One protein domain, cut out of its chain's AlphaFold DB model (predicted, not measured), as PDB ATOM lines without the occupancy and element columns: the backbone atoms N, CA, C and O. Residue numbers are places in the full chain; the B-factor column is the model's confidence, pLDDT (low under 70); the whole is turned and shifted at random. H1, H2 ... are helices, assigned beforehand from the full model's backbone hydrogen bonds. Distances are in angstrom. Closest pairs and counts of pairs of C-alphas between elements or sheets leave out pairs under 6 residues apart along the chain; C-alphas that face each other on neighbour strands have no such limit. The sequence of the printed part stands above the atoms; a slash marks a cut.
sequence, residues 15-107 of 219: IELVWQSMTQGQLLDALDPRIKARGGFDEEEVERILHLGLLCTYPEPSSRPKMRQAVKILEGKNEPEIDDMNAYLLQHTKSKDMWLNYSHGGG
ATOM      1  N   ILE A  15     252.804 246.827 345.409       91.31
ATOM      2  CA  ILE A  15     254.066 246.996 344.693       91.31
ATOM      3  C   ILE A  15     253.937 246.639 343.210       91.31
ATOM      4  O   ILE A  15     254.437 247.371 342.366       91.31
ATOM      5  N   GLU A  16     253.206 245.571 342.890       89.56
ATOM      6  CA  GLU A  16     252.984 245.130 341.515       89.56
ATOM      7  C   GLU A  16     252.104 246.119 340.748       89.56
ATOM      8  O   GLU A  16     252.392 246.420 339.593       89.56
ATOM      9  N   LEU A  17     251.085 246.695 341.396       91.69
ATOM     10  CA  LEU A  17     250.286 247.747 340.765       91.69
ATOM     11  C   LEU A  17     251.144 248.969 340.426       91.69
ATOM     12  O   LEU A  17     251.117 249.434 339.291       91.69
ATOM     13  N   VAL A  18     251.890 249.500 341.401       92.62
ATOM     14  CA  VAL A  18     252.703 250.715 341.195       92.62
ATOM     15  C   VAL A  18     253.767 250.455 340.130       92.62
ATOM     16  O   VAL A  18     254.020 251.310 339.282       92.62
ATOM     17  N   TRP A  19     254.337 249.250 340.140       87.62
ATOM     18  CA  TRP A  19     255.267 248.773 339.130       87.62
ATOM     19  C   TRP A  19     254.661 248.794 337.721       87.62
ATOM     20  O   TRP A  19     255.214 249.421 336.818       87.62
ATOM     21  N   GLN A  20     253.498 248.164 337.534       89.38
ATOM     22  CA  GLN A  20     252.807 248.127 336.243       89.38
ATOM     23  C   GLN A  20     252.488 249.540 335.741       89.38
ATOM     24  O   GLN A  20     252.834 249.872 334.604       89.38
ATOM     25  N   SER A  21     251.945 250.403 336.604       90.88
ATOM     26  CA  SER A  21     251.686 251.812 336.286       90.88
ATOM     27  C   SER A  21     252.953 252.559 335.851       90.88
ATOM     28  O   SER A  21     252.918 253.310 334.879       90.88
ATOM     29  N   MET A  22     254.091 252.321 336.513       87.44
ATOM     30  CA  MET A  22     255.377 252.913 336.126       87.44
ATOM     31  C   MET A  22     255.822 252.448 334.734       87.44
ATOM     32  O   MET A  22     256.190 253.271 333.898       87.44
ATOM     33  N   THR A  23     255.755 251.140 334.454       84.75
ATOM     34  CA  THR A  23     256.173 250.580 333.152       84.75
ATOM     35  C   THR A  23     255.316 251.050 331.981       84.75
ATOM     36  O   THR A  23     255.800 251.110 330.853       84.75
ATOM     37  N   GLN A  24     254.061 251.409 332.247       87.94
ATOM     38  CA  GLN A  24     253.130 251.956 331.260       87.94
ATOM     39  C   GLN A  24     253.285 253.474 331.079       87.94
ATOM     40  O   GLN A  24     252.630 254.050 330.216       87.94
ATOM     41  N   GLY A  25     254.139 254.134 331.871       86.44
ATOM     42  CA  GLY A  25     254.251 255.595 331.884       86.44
ATOM     43  C   GLY A  25     253.023 256.288 332.482       86.44
ATOM     44  O   GLY A  25     252.794 257.462 332.224       86.44
ATOM     45  N   GLN A  26     252.226 255.563 333.267       91.31
ATOM     46  CA  GLN A  26     250.980 256.030 333.873       91.31
ATOM     47  C   GLN A  26     251.089 255.994 335.400       91.31
ATOM     48  O   GLN A  26     250.212 255.486 336.093       91.31
ATOM     49  N   LEU A  27     252.190 256.494 335.965       89.88
ATOM     50  CA  LEU A  27     252.475 256.345 337.397       89.88
ATOM     51  C   LEU A  27     251.416 257.019 338.285       89.88
ATOM     52  O   LEU A  27     251.066 256.504 339.349       89.88
ATOM     53  N   LEU A  28     250.835 258.118 337.801       92.75
ATOM     54  CA  LEU A  28     249.707 258.786 338.441       92.75
ATOM     55  C   LEU A  28     248.481 257.872 338.573       92.75
ATOM     56  O   LEU A  28     247.693 258.077 339.494       92.75
ATOM     57  N   ASP A  29     248.318 256.820 337.759       93.00
ATOM     58  CA  ASP A  29     247.213 255.859 337.889       93.00
ATOM     59  C   ASP A  29     247.194 255.145 339.240       93.00
ATOM     60  O   ASP A  29     246.115 254.881 339.774       93.00
ATOM     61  N   ALA A  30     248.360 254.992 339.865       93.94
ATOM     62  CA  ALA A  30     248.499 254.409 341.191       93.94
ATOM     63  C   ALA A  30     248.119 255.349 342.355       93.94
ATOM     64  O   ALA A  30     248.068 254.900 343.505       93.94
ATOM     65  N   LEU A  31     247.878 256.643 342.110       95.31
ATOM     66  CA  LEU A  31     247.526 257.608 343.158       95.31
ATOM     67  C   LEU A  31     246.103 257.362 343.702       95.31
ATOM     68  O   LEU A  31     245.186 257.029 342.951       95.31
ATOM     69  N   ASP A  32     245.914 257.553 345.014       95.44
ATOM     70  CA  ASP A  32     244.627 257.387 345.703       95.44
ATOM     71  C   ASP A  32     243.533 258.201 344.985       95.44
ATOM     72  O   ASP A  32     243.682 259.422 344.839       95.44
ATOM     73  N   PRO A  33     242.411 257.573 344.584       94.00
ATOM     74  CA  PRO A  33     241.303 258.259 343.924       94.00
ATOM     75  C   PRO A  33     240.772 259.472 344.695       94.00
ATOM     76  O   PRO A  33     240.329 260.441 344.083       94.00
ATOM     77  N   ARG A  34     240.837 259.460 346.032       95.06
ATOM     78  CA  ARG A  34     240.400 260.583 346.879       95.06
ATOM     79  C   ARG A  34     241.345 261.777 346.779       95.06
ATOM     80  O   ARG A  34     240.888 262.915 346.823       95.06
ATOM     81  N   ILE A  35     242.647 261.523 346.631       94.25
ATOM     82  CA  ILE A  35     243.650 262.573 346.415       94.25
ATOM     83  C   ILE A  35     243.501 263.125 344.996       94.25
ATOM     84  O   ILE A  35     243.422 264.340 344.830       94.25
ATOM     85  N   LYS A  36     243.346 262.244 343.996       92.38
ATOM     86  CA  LYS A  36     243.052 262.639 342.607       92.38
ATOM     87  C   LYS A  36     241.827 263.538 342.502       92.38
ATOM     88  O   LYS A  36     241.898 264.590 341.883       92.38
ATOM     89  N   ALA A  37     240.723 263.140 343.135       94.00
ATOM     90  CA  ALA A  37     239.466 263.880 343.090       94.00
ATOM     91  C   ALA A  37     239.558 265.256 343.765       94.00
ATOM     92  O   ALA A  37     238.887 266.191 343.339       94.00
ATOM     93  N   ARG A  38     240.380 265.390 344.815       94.69
ATOM     94  CA  ARG A  38     240.623 266.679 345.474       94.69
ATOM     95  C   ARG A  38     241.496 267.606 344.622       94.69
ATOM     96  O   ARG A  38     241.334 268.819 344.715       94.69
ATOM     97  N   GLY A  39     242.401 267.041 343.822       91.50
ATOM     98  CA  GLY A  39     243.369 267.792 343.029       91.50
ATOM     99  C   GLY A  39     244.338 268.614 343.887       91.50
ATOM    100  O   GLY A  39     244.459 268.407 345.100       91.50
ATOM    101  N   GLY A  40     245.029 269.559 343.243       92.88
ATOM    102  CA  GLY A  40     245.931 270.507 343.911       92.88
ATOM    103  C   GLY A  40     247.224 269.889 344.449       92.88
ATOM    104  O   GLY A  40     247.790 270.418 345.402       92.88
ATOM    105  N   PHE A  41     247.655 268.763 343.884       91.38
ATOM    106  CA  PHE A  41     248.979 268.189 344.111       91.38
ATOM    107  C   PHE A  41     249.874 268.494 342.909       91.38
ATOM    108  O   PHE A  41     249.376 268.636 341.792       91.38
ATOM    109  N   ASP A  42     251.176 268.580 343.151       92.12
ATOM    110  CA  ASP A  42     252.175 268.624 342.091       92.12
ATOM    111  C   ASP A  42     252.394 267.202 341.547       92.12
ATOM    112  O   ASP A  42     252.698 266.271 342.300       92.12
ATOM    113  N   GLU A  43     252.183 267.018 340.246       90.94
ATOM    114  CA  GLU A  43     252.363 265.728 339.577       90.94
ATOM    115  C   GLU A  43     253.816 265.252 339.678       90.94
ATOM    116  O   GLU A  43     254.050 264.069 339.945       90.94
ATOM    117  N   GLU A  44     254.788 266.163 339.579       88.06
ATOM    118  CA  GLU A  44     256.209 265.823 339.674       88.06
ATOM    119  C   GLU A  44     256.575 265.325 341.076       88.06
ATOM    120  O   GLU A  44     257.327 264.358 341.233       88.06
ATOM    121  N   GLU A  45     256.014 265.949 342.114       90.25
ATOM    122  CA  GLU A  45     256.183 265.516 343.501       90.25
ATOM    123  C   GLU A  45     255.581 264.120 343.717       90.25
ATOM    124  O   GLU A  45     256.220 263.240 344.306       90.25
ATOM    125  N   VAL A  46     254.373 263.883 343.196       92.38
ATOM    126  CA  VAL A  46     253.711 262.577 343.289       92.38
ATOM    127  C   VAL A  46     254.538 261.492 342.615       92.38
ATOM    128  O   VAL A  46     254.776 260.439 343.218       92.38
ATOM    129  N   GLU A  47     254.986 261.736 341.386       89.50
ATOM    130  CA  GLU A  47     255.806 260.782 340.654       89.50
ATOM    131  C   GLU A  47     257.120 260.511 341.380       89.50
ATOM    132  O   GLU A  47     257.506 259.349 341.530       89.50
ATOM    133  N   ARG A  48     257.791 261.545 341.896       90.00
ATOM    134  CA  ARG A  48     259.041 261.395 342.653       90.00
ATOM    135  C   ARG A  48     258.857 260.500 343.877       90.00
ATOM    136  O   ARG A  48     259.659 259.593 344.104       90.00
ATOM    137  N   ILE A  49     257.788 260.711 344.645       91.88
ATOM    138  CA  ILE A  49     257.488 259.901 345.834       91.88
ATOM    139  C   ILE A  49     257.178 258.450 345.444       91.88
ATOM    140  O   ILE A  49     257.615 257.521 346.130       91.88
ATOM    141  N   LEU A  50     256.438 258.229 344.354       92.44
ATOM    142  CA  LEU A  50     256.112 256.880 343.886       92.44
ATOM    143  C   LEU A  50     257.364 256.130 343.399       92.44
ATOM    144  O   LEU A  50     257.569 254.984 343.805       92.44
ATOM    145  N   HIS A  51     258.252 256.781 342.642       89.56
ATOM    146  CA  HIS A  51     259.555 256.216 342.263       89.56
ATOM    147  C   HIS A  51     260.433 255.912 343.486       89.56
ATOM    148  O   HIS A  51     261.053 254.849 343.559       89.56
ATOM    149  N   LEU A  52     260.459 256.803 344.481       91.19
ATOM    150  CA  LEU A  52     261.187 256.565 345.728       91.19
ATOM    151  C   LEU A  52     260.639 255.342 346.475       91.19
ATOM    152  O   LEU A  52     261.420 254.527 346.968       91.19
ATOM    153  N   GLY A  53     259.314 255.183 346.541       92.25
ATOM    154  CA  GLY A  53     258.675 254.017 347.157       92.25
ATOM    155  C   GLY A  53     259.065 252.705 346.470       92.25
ATOM    156  O   GLY A  53     259.382 251.721 347.143       92.25
ATOM    157  N   LEU A  54     259.117 252.716 345.135       89.69
ATOM    158  CA  LEU A  54     259.619 251.600 344.335       89.69
ATOM    159  C   LEU A  54     261.081 251.272 344.687       89.69
ATOM    160  O   LEU A  54     261.375 250.138 345.060       89.69
ATOM    161  N   LEU A  55     261.986 252.253 344.686       88.12
ATOM    162  CA  LEU A  55     263.393 252.012 345.047       88.12
ATOM    163  C   LEU A  55     263.580 251.493 346.477       88.12
ATOM    164  O   LEU A  55     264.408 250.617 346.717       88.12
ATOM    165  N   CYS A  56     262.811 252.000 347.443       90.94
ATOM    166  CA  CYS A  56     262.899 251.548 348.835       90.94
ATOM    167  C   CYS A  56     262.522 250.071 349.009       90.94
ATOM    168  O   CYS A  56     262.975 249.424 349.953       90.94
ATOM    169  N   THR A  57     261.682 249.548 348.117       90.00
ATOM    170  CA  THR A  57     261.186 248.167 348.163       90.00
ATOM    171  C   THR A  57     261.938 247.230 347.222       90.00
ATOM    172  O   THR A  57     261.582 246.054 347.137       90.00
ATOM    173  N   TYR A  58     263.003 247.723 346.577       84.94
ATOM    174  CA  TYR A  58     263.810 246.961 345.631       84.94
ATOM    175  C   TYR A  58     264.392 245.676 346.269       84.94
ATOM    176  O   TYR A  58     264.771 245.711 347.444       84.94
ATOM    177  N   PRO A  59     264.491 244.524 345.577       81.75
ATOM    178  CA  PRO A  59     264.829 243.247 346.189       81.75
ATOM    179  C   PRO A  59     266.283 243.258 346.648       81.75
ATOM    180  O   PRO A  59     266.567 242.842 347.769       81.75
ATOM    181  N   GLU A  60     267.166 243.833 345.830       80.19
ATOM    182  CA  GLU A  60     268.581 244.002 346.131       80.19
ATOM    183  C   GLU A  60     268.786 245.131 347.160       80.19
ATOM    184  O   GLU A  60     268.460 246.292 346.885       80.19
ATOM    185  N   PRO A  61     269.328 244.840 348.356       86.50
ATOM    186  CA  PRO A  61     269.509 245.847 349.398       86.50
ATOM    187  C   PRO A  61     270.472 246.968 349.004       86.50
ATOM    188  O   PRO A  61     270.305 248.096 349.467       86.50
ATOM    189  N   SER A  62     271.466 246.673 348.161       82.19
ATOM    190  CA  SER A  62     272.481 247.648 347.744       82.19
ATOM    191  C   SER A  62     271.933 248.757 346.836       82.19
ATOM    192  O   SER A  62     272.504 249.845 346.807       82.19
ATOM    193  N   SER A  63     270.799 248.530 346.164       81.06
ATOM    194  CA  SER A  63     270.124 249.539 345.334       81.06
ATOM    195  C   SER A  63     269.118 250.397 346.111       81.06
ATOM    196  O   SER A  63     268.588 251.366 345.565       81.06
ATOM    197  N   ARG A  64     268.814 250.054 347.371       88.31
ATOM    198  CA  ARG A  64     267.877 250.829 348.195       88.31
ATOM    199  C   ARG A  64     268.557 252.111 348.686       88.31
ATOM    200  O   ARG A  64     269.688 252.054 349.176       88.31
ATOM    201  N   PRO A  65     267.880 253.268 348.639       87.75
ATOM    202  CA  PRO A  65     268.454 254.511 349.129       87.75
ATOM    203  C   PRO A  65     268.649 254.470 350.649       87.75
ATOM    204  O   PRO A  65     267.809 253.972 351.403       87.75
ATOM    205  N   LYS A  66     269.744 255.070 351.125       88.88
ATOM    206  CA  LYS A  66     269.933 255.352 352.554       88.88
ATOM    207  C   LYS A  66     268.895 256.377 353.010       88.88
ATOM    208  O   LYS A  66     268.517 257.262 352.247       88.88
ATOM    209  N   MET A  67     268.528 256.354 354.293       93.81
ATOM    210  CA  MET A  67     267.526 257.282 354.845       93.81
ATOM    211  C   MET A  67     267.843 258.762 354.553       93.81
ATOM    212  O   MET A  67     266.956 259.521 354.187       93.81
ATOM    213  N   ARG A  68     269.121 259.167 354.626       89.50
ATOM    214  CA  ARG A  68     269.546 260.534 354.266       89.50
ATOM    215  C   ARG A  68     269.221 260.893 352.810       89.50
ATOM    216  O   ARG A  68     268.823 262.020 352.554       89.50
ATOM    217  N   GLN A  69     269.381 259.952 351.879       87.25
ATOM    218  CA  GLN A  69     269.037 260.152 350.468       87.25
ATOM    219  C   GLN A  69     267.518 260.229 350.296       87.25
ATOM    220  O   GLN A  69     267.033 261.155 349.663       87.25
ATOM    221  N   ALA A  70     266.763 259.323 350.928       89.06
ATOM    222  CA  ALA A  70     265.301 259.343 350.879       89.06
ATOM    223  C   ALA A  70     264.725 260.685 351.362       89.06
ATOM    224  O   ALA A  70     263.869 261.257 350.695       89.06
ATOM    225  N   VAL A  71     265.237 261.230 352.470       90.81
ATOM    226  CA  VAL A  71     264.809 262.545 352.976       90.81
ATOM    227  C   VAL A  71     265.175 263.666 352.004       90.81
ATOM    228  O   VAL A  71     264.309 264.475 351.691       90.81
ATOM    229  N   LYS A  72     266.399 263.687 351.455       86.69
ATOM    230  CA  LYS A  72     266.782 264.683 350.437       86.69
ATOM    231  C   LYS A  72     265.838 264.656 349.224       86.69
ATOM    232  O   LYS A  72     265.457 265.711 348.730       86.69
ATOM    233  N   ILE A  73     265.433 263.466 348.771       85.94
ATOM    234  CA  ILE A  73     264.486 263.292 347.653       85.94
ATOM    235  C   ILE A  73     263.118 263.886 348.006       85.94
ATOM    236  O   ILE A  73     262.522 264.591 347.192       85.94
ATOM    237  N   LEU A  74     262.629 263.612 349.219       89.00
ATOM    238  CA  LEU A  74     261.342 264.115 349.703       89.00
ATOM    239  C   LEU A  74     261.340 265.631 349.919       89.00
ATOM    240  O   LEU A  74     260.314 266.267 349.714       89.00
ATOM    241  N   GLU A  75     262.469 266.222 350.316       88.25
ATOM    242  CA  GLU A  75     262.570 267.671 350.505       88.25
ATOM    243  C   GLU A  75     262.487 268.452 349.190       88.25
ATOM    244  O   GLU A  75     262.132 269.628 349.216       88.25
ATOM    245  N   GLY A  76     262.818 267.827 348.052       76.00
ATOM    246  CA  GLY A  76     262.645 268.422 346.725       76.00
ATOM    247  C   GLY A  76     263.417 269.723 346.488       76.00
ATOM    248  O   GLY A  76     263.109 270.449 345.549       76.00
ATOM    249  N   LYS A  77     264.391 270.054 347.343       62.47
ATOM    250  CA  LYS A  77     265.158 271.298 347.245       62.47
ATOM    251  C   LYS A  77     266.181 271.171 346.127       62.47
ATOM    252  O   LYS A  77     266.987 270.260 346.154       62.47
ATOM    253  N   ASN A  78     266.192 272.112 345.191       50.88
ATOM    254  CA  ASN A  78     267.171 272.233 344.104       50.88
ATOM    255  C   ASN A  78     268.592 272.576 344.610       50.88
ATOM    256  O   ASN A  78     269.185 273.565 344.181       50.88
ATOM    257  N   GLU A  79     269.144 271.827 345.566       48.06
ATOM    258  CA  GLU A  79     270.593 271.831 345.739       48.06
ATOM    259  C   GLU A  79     271.208 271.085 344.548       48.06
ATOM    260  O   GLU A  79     270.661 270.072 344.127       48.06
ATOM    261  N   PRO A  80     272.343 271.537 343.999       49.50
ATOM    262  CA  PRO A  80     272.963 270.938 342.812       49.50
ATOM    263  C   PRO A  80     273.360 269.452 342.972       49.50
ATOM    264  O   PRO A  80     273.713 268.808 341.993       49.50
ATOM    265  N   GLU A  81     273.267 268.873 344.176       54.47
ATOM    266  CA  GLU A  81     273.364 267.420 344.408       54.47
ATOM    267  C   GLU A  81     272.073 266.641 344.059       54.47
ATOM    268  O   GLU A  81     272.087 265.412 343.970       54.47
ATOM    269  N   ILE A  82     270.936 267.326 343.903       52.41
ATOM    270  CA  ILE A  82     269.600 266.732 343.733       52.41
ATOM    271  C   ILE A  82     269.322 266.400 342.268       52.41
ATOM    272  O   ILE A  82     268.636 265.415 342.010       52.41
ATOM    273  N   ASP A  83     269.910 267.125 341.314       56.22
ATOM    274  CA  ASP A  83     269.827 266.770 339.892       56.22
ATOM    275  C   ASP A  83     270.514 265.429 339.613       56.22
ATOM    276  O   ASP A  83     269.950 264.583 338.923       56.22
ATOM    277  N   ASP A  84     271.659 265.172 340.252       61.94
ATOM    278  CA  ASP A  84     272.347 263.875 340.207       61.94
ATOM    279  C   ASP A  84     271.520 262.762 340.867       61.94
ATOM    280  O   ASP A  84     271.532 261.613 340.432       61.94
ATOM    281  N   MET A  85     270.751 263.090 341.908       60.25
ATOM    282  CA  MET A  85     269.917 262.131 342.634       60.25
ATOM    283  C   MET A  85     268.571 261.861 341.944       60.25
ATOM    284  O   MET A  85     268.065 260.741 342.006       60.25
ATOM    285  N   ASN A  86     268.001 262.851 341.258       62.09
ATOM    286  CA  ASN A  86     266.868 262.682 340.354       62.09
ATOM    287  C   ASN A  86     267.309 261.920 339.105       62.09
ATOM    288  O   ASN A  86     266.619 260.992 338.696       62.09
ATOM    289  N   ALA A  87     268.487 262.220 338.552       64.88
ATOM    290  CA  ALA A  87     269.108 261.395 337.526       64.88
ATOM    291  C   ALA A  87     269.334 259.970 338.041       64.88
ATOM    292  O   ALA A  87     268.998 259.035 337.333       64.88
ATOM    293  N   TYR A  88     269.780 259.775 339.283       66.50
ATOM    294  CA  TYR A  88     269.896 258.454 339.907       66.50
ATOM    295  C   TYR A  88     268.537 257.750 340.031       66.50
ATOM    296  O   TYR A  88     268.409 256.604 339.608       66.50
ATOM    297  N   LEU A  89     267.499 258.433 340.532       68.44
ATOM    298  CA  LEU A  89     266.126 257.924 340.598       68.44
ATOM    299  C   LEU A  89     265.623 257.509 339.220       68.44
ATOM    300  O   LEU A  89     265.176 256.377 339.061       68.44
ATOM    301  N   LEU A  90     265.711 258.390 338.223       64.38
ATOM    302  CA  LEU A  90     265.259 258.127 336.861       64.38
ATOM    303  C   LEU A  90     266.104 257.038 336.192       64.38
ATOM    304  O   LEU A  90     265.547 256.164 335.546       64.38
ATOM    305  N   GLN A  91     267.424 257.044 336.352       65.19
ATOM    306  CA  GLN A  91     268.325 256.084 335.717       65.19
ATOM    307  C   GLN A  91     268.184 254.688 336.342       65.19
ATOM    308  O   GLN A  91     268.186 253.704 335.609       65.19
ATOM    309  N   HIS A  92     267.984 254.571 337.660       66.38
ATOM    310  CA  HIS A  92     267.696 253.285 338.304       66.38
ATOM    311  C   HIS A  92     266.257 252.812 338.058       66.38
ATOM    312  O   HIS A  92     266.047 251.661 337.686       66.38
ATOM    313  N   THR A  93     265.248 253.672 338.200       66.81
ATOM    314  CA  THR A  93     263.849 253.235 338.031       66.81
ATOM    315  C   THR A  93     263.444 253.020 336.572       66.81
ATOM    316  O   THR A  93     262.709 252.077 336.296       66.81
ATOM    317  N   LYS A  94     263.947 253.825 335.625       62.50
ATOM    318  CA  LYS A  94     263.623 253.702 334.190       62.50
ATOM    319  C   LYS A  94     264.539 252.739 333.435       62.50
ATOM    320  O   LYS A  94     264.226 252.391 332.298       62.50
ATOM    321  N   SER A  95     265.649 252.288 334.031       64.44
ATOM    322  CA  SER A  95     266.446 251.223 333.425       64.44
ATOM    323  C   SER A  95     265.660 249.916 333.466       64.44
ATOM    324  O   SER A  95     265.427 249.320 334.521       64.44
ATOM    325  N   LYS A  96     265.247 249.478 332.278       55.50
ATOM    326  CA  LYS A  96     264.482 248.256 332.025       55.50
ATOM    327  C   LYS A  96     265.131 247.025 332.678       55.50
ATOM    328  O   LYS A  96     264.421 246.160 333.179       55.50
ATOM    329  N   ASP A  97     266.459 246.989 332.768       58.97
ATOM    330  CA  ASP A  97     267.223 245.854 333.299       58.97
ATOM    331  C   ASP A  97     267.093 245.689 334.819       58.97
ATOM    332  O   ASP A  97     267.052 244.563 335.320       58.97
ATOM    333  N   MET A  98     266.944 246.794 335.561       63.50
ATOM    334  CA  MET A  98     266.789 246.755 337.019       63.50
ATOM    335  C   MET A  98     265.507 246.008 337.410       63.50
ATOM    336  O   MET A  98     265.464 245.299 338.412       63.50
ATOM    337  N   TRP A  99     264.466 246.069 336.590       64.25
ATOM    338  CA  TRP A  99     263.173 245.509 336.957       64.25
ATOM    339  C   TRP A  99     262.680 244.368 336.071       64.25
ATOM    340  O   TRP A  99     261.708 243.692 336.413       64.25
ATOM    341  N   LEU A 100     263.393 244.042 334.993       59.94
ATOM    342  CA  LEU A 100     263.262 242.723 334.371       59.94
ATOM    343  C   LEU A 100     263.576 241.606 335.381       59.94
ATOM    344  O   LEU A 100     262.906 240.574 335.358       59.94
ATOM    345  N   ASN A 101     264.485 241.841 336.335       55.56
ATOM    346  CA  ASN A 101     264.727 240.933 337.462       55.56
ATOM    347  C   ASN A 101     263.488 240.742 338.360       55.56
ATOM    348  O   ASN A 101     263.261 239.639 338.854       55.56
ATOM    349  N   TYR A 102     262.639 241.766 338.515       55.34
ATOM    350  CA  TYR A 102     261.357 241.634 339.219       55.34
ATOM    351  C   TYR A 102     260.373 240.722 338.486       55.34
ATOM    352  O   TYR A 102     259.686 239.933 339.126       55.34
ATOM    353  N   SER A 103     260.307 240.816 337.153       55.44
ATOM    354  CA  SER A 103     259.419 239.963 336.347       55.44
ATOM    355  C   SER A 103     259.893 238.508 336.297       55.44
ATOM    356  O   SER A 103     259.066 237.603 336.318       55.44
ATOM    357  N   HIS A 104     261.208 238.261 336.293       53.53
ATOM    358  CA  HIS A 104     261.765 236.900 336.277       53.53
ATOM    359  C   HIS A 104     261.729 236.206 337.651       53.53
ATOM    360  O   HIS A 104     261.789 234.981 337.710       53.53
ATOM    361  N   GLY A 105     261.587 236.962 338.746       48.00
ATOM    362  CA  GLY A 105     261.308 236.430 340.086       48.00
ATOM    363  C   GLY A 105     259.813 236.334 340.426       48.00
ATOM    364  O   GLY A 105     259.467 235.895 341.518       48.00
ATOM    365  N   GLY A 106     258.928 236.746 339.509       47.88
ATOM    366  CA  GLY A 106     257.494 236.990 339.724       47.88
ATOM    367  C   GLY A 106     256.601 235.756 339.877       47.88
ATOM    368  O   GLY A 106     255.385 235.857 339.726       47.88
ATOM    369  N   GLY A 107     257.165 234.598 340.205       47.47
ATOM    370  CA  GLY A 107     256.396 233.526 340.819       47.47
ATOM    371  C   GLY A 107     256.229 233.842 342.298       47.47
ATOM    372  O   GLY A 107     256.979 233.318 343.115       47.47
TER     373      GLY A 107
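AT A GLANCE: This is residues 15 to 107 of the 219 residues of an uncharacterized protein of Hevea brasiliensis (UniProt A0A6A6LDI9). One helix, H4, lies in the middle, with H1 and the short H2 packed on one side of it and H5 and H6 on the other, most of these helices crossing each other. H3 lies out past the start of H4, where residues 37 to 42 stick out, and H7 lies beyond the far end of H6. The printed part has 93 residues with seven named helices, H1 to H7 in order, and no named strand; the class is all helix. It is compact, with a radius of gyration of the C-alphas of 13.6 A and spans of 38 by 33 by 19 A.

IN THESE COORDINATES: H1 holds residues 15 to 23, from C-alpha 15 at (254.066, 246.996, 344.693), and is 12.3 A long. H2 holds residues 27 to 30 and H3 residues 33 to 38. H4, residues 43 to 56, is 19.9 A long and begins at C-alpha 43 at (252.363, 265.728, 339.577). H5 holds residues 67 to 75. H6, residues 80 to 94, is the longest by residues and measures 21.4 A. H7, residues 96 to 104, is 12.4 A long and ends at C-alpha 104 at (261.765, 236.900, 336.277).

HOW THE PARTS SIT: H4 is the hub and touches four helices. With residues 50 to 54 alone it touches H1, at a steep tilt of 53 degrees, opposite ways; the closest C-alphas are those of Ile 15 and Leu 54, 7.2 A apart. H2 touches H4, with C-alphas Leu 27 and Glu 47 closest at 6.4 A, and touches H1, with Ser 21 and Leu 27 closest at 4.7 A. H4 and H5 form a helical hairpin at a shallow tilt of 10 degrees, with C-alphas Ile 49 and Leu 74 closest at 6.9 A. H4 and H6 touch at a steep tilt of 68 degrees, only just short of about perpendicular, the same way; the closest C-alphas are His 51 and Thr 93, 6.7 A. H5 and H6 touch about perpendicular, at 78 degrees, with C-alphas Ile 73 and Ile 82 closest at 7.3 A. H3 touches no helix. H7 touches none either, but is near H1. In H1, H3, H4 and H5 every O i to N i+4 pair is within hydrogen-bond range; in H6 10 of 11 are and in H7 3 of 5, while H2 is too short for such a pair.

THE WHOLE: The C-alphas of Glu 79 and Gly 107 are the two farthest apart, 41.1 A. The printed part has no cut. No link is long; that from H4 to H5, 10 residues, is short and the others are tight. The mean pLDDT of the printed part is 79.3, and residues 77 to 107 are under 70.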